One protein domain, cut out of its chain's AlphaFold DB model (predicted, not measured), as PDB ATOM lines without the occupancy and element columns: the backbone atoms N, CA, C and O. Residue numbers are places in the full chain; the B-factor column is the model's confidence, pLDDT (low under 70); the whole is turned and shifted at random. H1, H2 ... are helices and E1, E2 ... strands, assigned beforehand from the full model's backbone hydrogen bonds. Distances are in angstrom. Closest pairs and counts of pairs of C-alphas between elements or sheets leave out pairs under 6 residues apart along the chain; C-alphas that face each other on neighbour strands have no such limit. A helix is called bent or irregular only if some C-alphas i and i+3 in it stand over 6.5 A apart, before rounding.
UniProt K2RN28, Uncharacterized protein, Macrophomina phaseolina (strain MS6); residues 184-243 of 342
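This is residues 184 to 243 of the 342 residues of an uncharacterized protein of Macrophomina phaseolina (strain MS6) (UniProt K2RN28). A long two-stranded hairpin, E1 and E2, makes most of the length of a loose, open structure, with a loop sticking out at one end (residues 215 to 220) and the helix H2 turning off sideways at the other. A second helix, H1, runs roughly lengthwise but away from the strands, and its last part comes near H2. The printed part has 60 residues, with H1, E1, E2 and H2 in that order along the chain, and its class is mixed, helices and strands. The sheet has the order E1 - E2 and is antiparallel. The whole is loose, a rod with a radius of gyration of the C-alphas of 13.7 A and spans of 41 by 20 by 20 A.

E1, residues 206 to 211, and E2, residues 223 to 228, are antiparallel neighbours and form a hairpin, their directions 167 degrees apart. N 208 and O 226 are 2.8 A apart, and N 224 and O 210 are 2.9 A apart, both within hydrogen-bond range. The closest C-alphas of E1 and H2, residues 230 to 243, are those of Leu 206 and Pro 230, 7.3 A apart. H1, residues 184 to 196, is close to H2 but not clearly touching it, the closest C-alphas being those of Leu 194 and Val 237, 7.7 A apart. Their lines stand at a steep tilt of 65 degrees, opposite ways. H1 and E2 are apart. Every O i to N i+4 pair is within hydrogen-bond range in H1, and 8 of 10 are in H2.

E1 is 16.1 A long and E2 16.3 A. H2 measures 20.8 A, ending at C-alpha 243 at (-25.415, -25.400, -35.130); it is irregular, but only just: C-alphas 231 and 234 are 6.8 A apart. H1 measures 18.2 A, beginning at C-alpha 184 at (-37.144, -25.992, -21.109).

The two C-alphas farthest apart, those of Asp 201 and Ala 218, are 41.9 A apart. The printed part has no cut. The link from E1 to E2 is long, with 11 residues. Residues 184 to 190 of H1 and 238 to 243 of H2 stand free, as do residues 215 to 220. The mean pLDDT of the printed part is 77.1, and residues 197 to 204 and 213 to 219 are under 70.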
ATOM      1  N   ARG A 184     -38.432 -26.697 -21.166       88.25
ATOM      2  CA  ARG A 184     -37.144 -25.992 -21.109       88.25
ATOM      3  C   ARG A 184     -36.227 -26.551 -20.022       88.25
ATOM      4  O   ARG A 184     -35.047 -26.704 -20.287       88.25
ATOM      5  N   PHE A 185     -36.766 -26.846 -18.838       89.94
ATOM      6  CA  PHE A 185     -35.993 -27.431 -17.744       89.94
ATOM      7  C   PHE A 185     -35.476 -28.816 -18.140       89.94
ATOM      8  O   PHE A 185     -34.280 -29.054 -18.056       89.94
ATOM      9  N   LEU A 186     -36.351 -29.681 -18.669       88.12
ATOM     10  CA  LEU A 186     -35.971 -31.018 -19.137       88.12
ATOM     11  C   LEU A 186     -34.870 -30.965 -20.205       88.12
ATOM     12  O   LEU A 186     -33.892 -31.697 -20.095       88.12
ATOM     13  N   CYS A 187     -34.993 -30.070 -21.190       87.00
ATOM     14  CA  CYS A 187     -33.964 -29.851 -22.205       87.00
ATOM     15  C   CYS A 187     -32.640 -29.400 -21.581       87.00
ATOM     16  O   CYS A 187     -31.623 -30.035 -21.823       87.00
ATOM     17  N   THR A 188     -32.647 -28.373 -20.724       88.31
ATOM     18  CA  THR A 188     -31.411 -27.874 -20.095       88.31
ATOM     19  C   THR A 188     -30.761 -28.902 -19.173       88.31
ATOM     20  O   THR A 188     -29.539 -28.981 -19.109       88.31
ATOM     21  N   THR A 189     -31.555 -29.702 -18.457       88.12
ATOM     22  CA  THR A 189     -31.038 -30.768 -17.594       88.12
ATOM     23  C   THR A 189     -30.437 -31.885 -18.433       88.12
ATOM     24  O   THR A 189     -29.351 -32.346 -18.113       88.12
ATOM     25  N   LEU A 190     -31.093 -32.284 -19.525       85.75
ATOM     26  CA  LEU A 190     -30.555 -33.273 -20.451       85.75
ATOM     27  C   LEU A 190     -29.261 -32.786 -21.111       85.75
ATOM     28  O   LEU A 190     -28.284 -33.523 -21.127       85.75
ATOM     29  N   GLU A 191     -29.226 -31.544 -21.594       84.19
ATOM     30  CA  GLU A 191     -28.012 -30.911 -22.123       84.19
ATOM     31  C   GLU A 191     -26.898 -30.910 -21.074       84.19
ATOM     32  O   GLU A 191     -25.785 -31.338 -21.362       84.19
ATOM     33  N   SER A 192     -27.205 -30.514 -19.835       85.00
ATOM     34  CA  SER A 192     -26.244 -30.546 -18.733       85.00
ATOM     35  C   SER A 192     -25.741 -31.963 -18.466       85.00
ATOM     36  O   SER A 192     -24.535 -32.145 -18.339       85.00
ATOM     37  N   ILE A 193     -26.617 -32.969 -18.406       81.50
ATOM     38  CA  ILE A 193     -26.219 -34.371 -18.217       81.50
ATOM     39  C   ILE A 193     -25.278 -34.788 -19.346       81.50
ATOM     40  O   ILE A 193     -24.168 -35.216 -19.060       81.50
ATOM     41  N   LEU A 194     -25.660 -34.562 -20.607       78.69
ATOM     42  CA  LEU A 194     -24.836 -34.900 -21.770       78.69
ATOM     43  C   LEU A 194     -23.483 -34.170 -21.777       78.69
ATOM     44  O   LEU A 194     -22.490 -34.747 -22.212       78.69
ATOM     45  N   CYS A 195     -23.410 -32.932 -21.276       75.44
ATOM     46  CA  CYS A 195     -22.148 -32.203 -21.120       75.44
ATOM     47  C   CYS A 195     -21.247 -32.787 -20.019       75.44
ATOM     48  O   CYS A 195     -20.028 -32.758 -20.161       75.44
ATOM     49  N   HIS A 196     -21.829 -33.285 -18.924       70.25
ATOM     50  CA  HIS A 196     -21.086 -33.836 -17.783       70.25
ATOM     51  C   HIS A 196     -20.810 -35.339 -17.909       70.25
ATOM     52  O   HIS A 196     -19.995 -35.865 -17.154       70.25
ATOM     53  N   THR A 197     -21.434 -36.027 -18.868       65.19
ATOM     54  CA  THR A 197     -21.162 -37.429 -19.209       65.19
ATOM     55  C   THR A 197     -20.383 -37.516 -20.529       65.19
ATOM     56  O   THR A 197     -20.962 -37.873 -21.556       65.19
ATOM     57  N   PRO A 198     -19.076 -37.186 -20.558       53.50
ATOM     58  CA  PRO A 198     -18.289 -37.204 -21.791       53.50
ATOM     59  C   PRO A 198     -17.963 -38.614 -22.322       53.50
ATOM     60  O   PRO A 198     -17.242 -38.721 -23.312       53.50
ATOM     61  N   THR A 199     -18.458 -39.701 -21.720       51.84
ATOM     62  CA  THR A 199     -18.071 -41.067 -22.107       51.84
ATOM     63  C   THR A 199     -19.227 -42.069 -22.082       51.84
ATOM     64  O   THR A 199     -20.154 -42.002 -21.278       51.84
ATOM     65  N   ALA A 200     -19.138 -43.006 -23.025       49.91
ATOM     66  CA  ALA A 200     -20.152 -43.933 -23.519       49.91
ATOM     67  C   ALA A 200     -20.662 -45.011 -22.536       49.91
ATOM     68  O   ALA A 200     -21.430 -45.877 -22.953       49.91
ATOM     69  N   ASP A 201     -20.281 -44.970 -21.257       52.94
ATOM     70  CA  ASP A 201     -20.501 -46.100 -20.342       52.94
ATOM     71  C   ASP A 201     -21.834 -46.036 -19.578       52.94
ATOM     72  O   ASP A 201     -22.363 -47.074 -19.185       52.94
ATOM     73  N   LEU A 202     -22.427 -44.847 -19.395       57.34
ATOM     74  CA  LEU A 202     -23.679 -44.695 -18.629       57.34
ATOM     75  C   LEU A 202     -24.950 -44.709 -19.490       57.34
ATOM     76  O   LEU A 202     -26.024 -45.055 -19.002       57.34
ATOM     77  N   LEU A 203     -24.853 -44.342 -20.771       65.69
ATOM     78  CA  LEU A 203     -25.999 -44.263 -21.680       65.69
ATOM     79  C   LEU A 203     -25.871 -45.319 -22.778       65.69
ATOM     80  O   LEU A 203     -25.403 -45.050 -23.882       65.69
ATOM     81  N   THR A 204     -26.346 -46.532 -22.486       69.25
ATOM     82  CA  THR A 204     -26.412 -47.645 -23.452       69.25
ATOM     83  C   THR A 204     -27.334 -47.364 -24.639       69.25
ATOM     84  O   THR A 204     -27.210 -48.001 -25.685       69.25
ATOM     85  N   ARG A 205     -28.267 -46.417 -24.502       76.75
ATOM     86  CA  ARG A 205     -29.120 -45.901 -25.576       76.75
ATOM     87  C   ARG A 205     -29.828 -44.637 -25.094       76.75
ATOM     88  O   ARG A 205     -30.363 -44.630 -23.989       76.75
ATOM     89  N   LEU A 206     -29.911 -43.608 -25.940       82.31
ATOM     90  CA  LEU A 206     -30.761 -42.445 -25.674       82.31
ATOM     91  C   LEU A 206     -32.033 -42.531 -26.526       82.31
ATOM     92  O   LEU A 206     -31.958 -42.573 -27.753       82.31
ATOM     93  N   GLN A 207     -33.198 -42.555 -25.878       85.25
ATOM     94  CA  GLN A 207     -34.505 -42.461 -26.533       85.25
ATOM     95  C   GLN A 207     -35.198 -41.174 -26.089       85.25
ATOM     96  O   GLN A 207     -35.441 -40.965 -24.903       85.25
ATOM     97  N   LEU A 208     -35.496 -40.304 -27.048       84.38
ATOM     98  CA  LEU A 208     -36.152 -39.018 -26.844       84.38
ATOM     99  C   LEU A 208     -37.482 -39.024 -27.583       84.38
ATOM    100  O   LEU A 208     -37.503 -39.094 -28.808       84.38
ATOM    101  N   GLN A 209     -38.581 -38.891 -26.850       85.50
ATOM    102  CA  GLN A 209     -39.902 -38.691 -27.433       85.50
ATOM    103  C   GLN A 209     -40.317 -37.229 -27.256       85.50
ATOM    104  O   GLN A 209     -40.591 -36.765 -26.148       85.50
ATOM    105  N   LEU A 210     -40.383 -36.493 -28.360       84.25
ATOM    106  CA  LEU A 210     -40.891 -35.127 -28.394       84.25
ATOM    107  C   LEU A 210     -42.390 -35.172 -28.671       84.25
ATOM    108  O   LEU A 210     -42.814 -35.635 -29.725       84.25
ATOM    109  N   SER A 211     -43.194 -34.697 -27.723       81.00
ATOM    110  CA  SER A 211     -44.653 -34.647 -27.855       81.00
ATOM    111  C   SER A 211     -45.115 -33.216 -28.117       81.00
ATOM    112  O   SER A 211     -44.689 -32.285 -27.432       81.00
ATOM    113  N   PHE A 212     -46.030 -33.041 -29.068       78.69
ATOM    114  CA  PHE A 212     -46.524 -31.745 -29.536       78.69
ATOM    115  C   PHE A 212     -48.036 -31.590 -29.293       78.69
ATOM    116  O   PHE A 212     -48.808 -31.451 -30.242       78.69
ATOM    117  N   PRO A 213     -48.503 -31.593 -28.028       68.56
ATOM    118  CA  PRO A 213     -49.934 -31.598 -27.716       68.56
ATOM    119  C   PRO A 213     -50.671 -30.321 -28.150       68.56
ATOM    120  O   PRO A 213     -51.885 -30.347 -28.321       68.56
ATOM    121  N   THR A 214     -49.958 -29.205 -28.321       67.44
ATOM    122  CA  THR A 214     -50.538 -27.884 -28.615       67.44
ATOM    123  C   THR A 214     -50.045 -27.261 -29.919       67.44
ATOM    124  O   THR A 214     -50.476 -26.161 -30.255       67.44
ATOM    125  N   ALA A 215     -49.154 -27.924 -30.667       58.50
ATOM    126  CA  ALA A 215     -48.469 -27.289 -31.795       58.50
ATOM    127  C   ALA A 215     -49.396 -26.965 -32.981       58.50
ATOM    128  O   ALA A 215     -49.061 -26.099 -33.785       58.50
ATOM    129  N   CYS A 216     -50.566 -27.606 -33.085       51.12
ATOM    130  CA  CYS A 216     -51.633 -27.169 -33.987       51.12
ATOM    131  C   CYS A 216     -52.926 -27.958 -33.744       51.12
ATOM    132  O   CYS A 216     -52.897 -29.184 -33.696       51.12
ATOM    133  N   SER A 217     -54.079 -27.282 -33.704       58.34
ATOM    134  CA  SER A 217     -55.404 -27.931 -33.710       58.34
ATOM    135  C   SER A 217     -55.678 -28.742 -34.989       58.34
ATOM    136  O   SER A 217     -56.588 -29.567 -35.006       58.34
ATOM    137  N   ALA A 218     -54.871 -28.534 -36.037       60.25
ATOM    138  CA  ALA A 218     -54.915 -29.237 -37.319       60.25
ATOM    139  C   ALA A 218     -53.690 -30.142 -37.590       60.25
ATOM    140  O   ALA A 218     -53.578 -30.701 -38.680       60.25
ATOM    141  N   ALA A 219     -52.744 -30.278 -36.650       62.44
ATOM    142  CA  ALA A 219     -51.516 -31.038 -36.894       62.44
ATOM    143  C   ALA A 219     -51.751 -32.549 -36.774       62.44
ATOM    144  O   ALA A 219     -52.245 -33.049 -35.765       62.44
ATOM    145  N   THR A 220     -51.329 -33.284 -37.802       70.44
ATOM    146  CA  THR A 220     -51.286 -34.754 -37.827       70.44
ATOM    147  C   THR A 220     -50.129 -35.323 -37.002       70.44
ATOM    148  O   THR A 220     -50.213 -36.448 -36.513       70.44
ATOM    149  N   LEU A 221     -49.057 -34.547 -36.816       74.69
ATOM    150  CA  LEU A 221     -47.863 -34.963 -36.087       74.69
ATOM    151  C   LEU A 221     -48.027 -34.716 -34.584       74.69
ATOM    152  O   LEU A 221     -47.974 -33.582 -34.116       74.69
ATOM    153  N   ARG A 222     -48.223 -35.801 -33.831       79.75
ATOM    154  CA  ARG A 222     -48.376 -35.758 -32.369       79.75
ATOM    155  C   ARG A 222     -47.053 -35.940 -31.643       79.75
ATOM    156  O   ARG A 222     -46.791 -35.215 -30.689       79.75
ATOM    157  N   ASN A 223     -46.239 -36.881 -32.116       84.44
ATOM    158  CA  ASN A 223     -45.006 -37.308 -31.466       84.44
ATOM    159  C   ASN A 223     -43.888 -37.482 -32.505       84.44
ATOM    160  O   ASN A 223     -44.161 -37.881 -33.638       84.44
ATOM    161  N   ILE A 224     -42.645 -37.208 -32.106       87.12
ATOM    162  CA  ILE A 224     -41.424 -37.596 -32.823       87.12
ATOM    163  C   ILE A 224     -40.561 -38.396 -31.856       87.12
ATOM    164  O   ILE A 224     -40.184 -37.876 -30.806       87.12
ATOM    165  N   ASP A 225     -40.211 -39.616 -32.251       88.62
ATOM    166  CA  ASP A 225     -39.306 -40.478 -31.500       88.62
ATOM    167  C   ASP A 225     -37.916 -40.448 -32.138       88.62
ATOM    168  O   ASP A 225     -37.732 -40.788 -33.307       88.62
ATOM    169  N   ILE A 226     -36.925 -40.026 -31.362       88.69
ATOM    170  CA  ILE A 226     -35.518 -39.962 -31.749       88.69
ATOM    171  C   ILE A 226     -34.778 -40.997 -30.911       88.69
ATOM    172  O   ILE A 226     -34.775 -40.930 -29.684       88.69
ATOM    173  N   THR A 227     -34.137 -41.962 -31.565       89.00
ATOM    174  CA  THR A 227     -33.270 -42.939 -30.896       89.00
ATOM    175  C   THR A 227     -31.839 -42.724 -31.361       89.00
ATOM    176  O   THR A 227     -31.575 -42.777 -32.559       89.00
ATOM    177  N   LEU A 228     -30.926 -42.501 -30.419       85.25
ATOM    178  CA  LEU A 228     -29.495 -42.372 -30.680       85.25
ATOM    179  C   LEU A 228     -28.761 -43.587 -30.109       85.25
ATOM    180  O   LEU A 228     -28.968 -43.971 -28.951       85.25
ATOM    181  N   ALA A 229     -27.912 -44.198 -30.935       85.88
ATOM    182  CA  ALA A 229     -26.993 -45.236 -30.489       85.88
ATOM    183  C   ALA A 229     -25.850 -44.609 -29.666       85.88
ATOM    184  O   ALA A 229     -25.500 -43.455 -29.915       85.88
ATOM    185  N   PRO A 230     -25.227 -45.350 -28.728       81.31
ATOM    186  CA  PRO A 230     -24.167 -44.821 -27.860       81.31
ATOM    187  C   PRO A 230     -23.030 -44.129 -28.611       81.31
ATOM    188  O   PRO A 230     -22.614 -43.038 -28.232       81.31
ATOM    189  N   GLY A 231     -22.574 -44.734 -29.714       81.81
ATOM    190  CA  GLY A 231     -21.479 -44.201 -30.528       81.81
ATOM    191  C   GLY A 231     -21.810 -42.880 -31.227       81.81
ATOM    192  O   GLY A 231     -20.904 -42.112 -31.543       81.81
ATOM    193  N   ASP A 232     -23.095 -42.572 -31.416       84.88
ATOM    194  CA  ASP A 232     -23.526 -41.372 -32.127       84.88
ATOM    195  C   ASP A 232     -23.711 -40.168 -31.198       84.88
ATOM    196  O   ASP A 232     -23.701 -39.035 -31.685       84.88
ATOM    197  N   ILE A 233     -23.845 -40.380 -29.881       81.06
ATOM    198  CA  ILE A 233     -24.164 -39.326 -28.901       81.06
ATOM    199  C   ILE A 233     -23.099 -38.226 -28.912       81.06
ATOM    200  O   ILE A 233     -23.440 -37.052 -29.042       81.06
ATOM    201  N   ALA A 234     -21.816 -38.593 -28.849       79.31
ATOM    202  CA  ALA A 234     -20.722 -37.622 -28.855       79.31
ATOM    203  C   ALA A 234     -20.741 -36.760 -30.132       79.31
ATOM    204  O   ALA A 234     -20.715 -35.531 -30.061       79.31
ATOM    205  N   SER A 235     -20.902 -37.400 -31.297       84.12
ATOM    206  CA  SER A 235     -20.989 -36.702 -32.586       84.12
ATOM    207  C   SER A 235     -22.240 -35.821 -32.704       84.12
ATOM    208  O   SER A 235     -22.222 -34.778 -33.355       84.12
ATOM    209  N   PHE A 236     -23.346 -36.232 -32.079       83.56
ATOM    210  CA  PHE A 236     -24.590 -35.475 -32.044       83.56
ATOM    211  C   PHE A 236     -24.437 -34.199 -31.210       83.56
ATOM    212  O   PHE A 236     -24.840 -33.132 -31.670       83.56
ATOM    213  N   VAL A 237     -23.801 -34.293 -30.037       80.12
ATOM    214  CA  VAL A 237     -23.506 -33.138 -29.173       80.12
ATOM    215  C   VAL A 237     -22.562 -32.159 -29.875       80.12
ATOM    216  O   VAL A 237     -22.854 -30.964 -29.915       80.12
ATOM    217  N   GLU A 238     -21.484 -32.651 -30.495       82.81
ATOM    218  CA  GLU A 238     -20.522 -31.817 -31.231       82.81
ATOM    219  C   GLU A 238     -21.190 -31.054 -32.387       82.81
ATOM    220  O   GLU A 238     -21.065 -29.830 -32.496       82.81
ATOM    221  N   ARG A 239     -21.976 -31.754 -33.219       84.56
ATOM    222  CA  ARG A 239     -22.733 -31.122 -34.312       84.56
ATOM    223  C   ARG A 239     -23.780 -30.140 -33.790       84.56
ATOM    224  O   ARG A 239     -23.949 -29.075 -34.377       84.56
ATOM    225  N   GLY A 240     -24.466 -30.468 -32.695       82.19
ATOM    226  CA  GLY A 240     -25.439 -29.580 -32.058       82.19
ATOM    227  C   GLY A 240     -24.805 -28.270 -31.585       82.19
ATOM    228  O   GLY A 240     -25.337 -27.196 -31.865       82.19
ATOM    229  N   ALA A 241     -23.632 -28.345 -30.953       80.94
ATOM    230  CA  ALA A 241     -22.881 -27.171 -30.515       80.94
ATOM    231  C   ALA A 241     -22.462 -26.268 -31.690       80.94
ATOM    232  O   ALA A 241     -22.518 -25.047 -31.563       80.94
ATOM    233  N   ALA A 242     -22.105 -26.849 -32.842       83.69
ATOM    234  CA  ALA A 242     -21.759 -26.097 -34.050       83.69
ATOM    235  C   ALA A 242     -22.964 -25.407 -34.725       83.69
ATOM    236  O   ALA A 242     -22.791 -24.405 -35.419       83.69
ATOM    237  N   LEU A 243     -24.181 -25.937 -34.540       83.25
ATOM    238  CA  LEU A 243     -25.415 -25.400 -35.130       83.25
ATOM    239  C   LEU A 243     -26.037 -24.264 -34.314       83.25
ATOM    240  O   LEU A 243     -26.808 -23.471 -34.860       83.25
TER     241      LEU A 243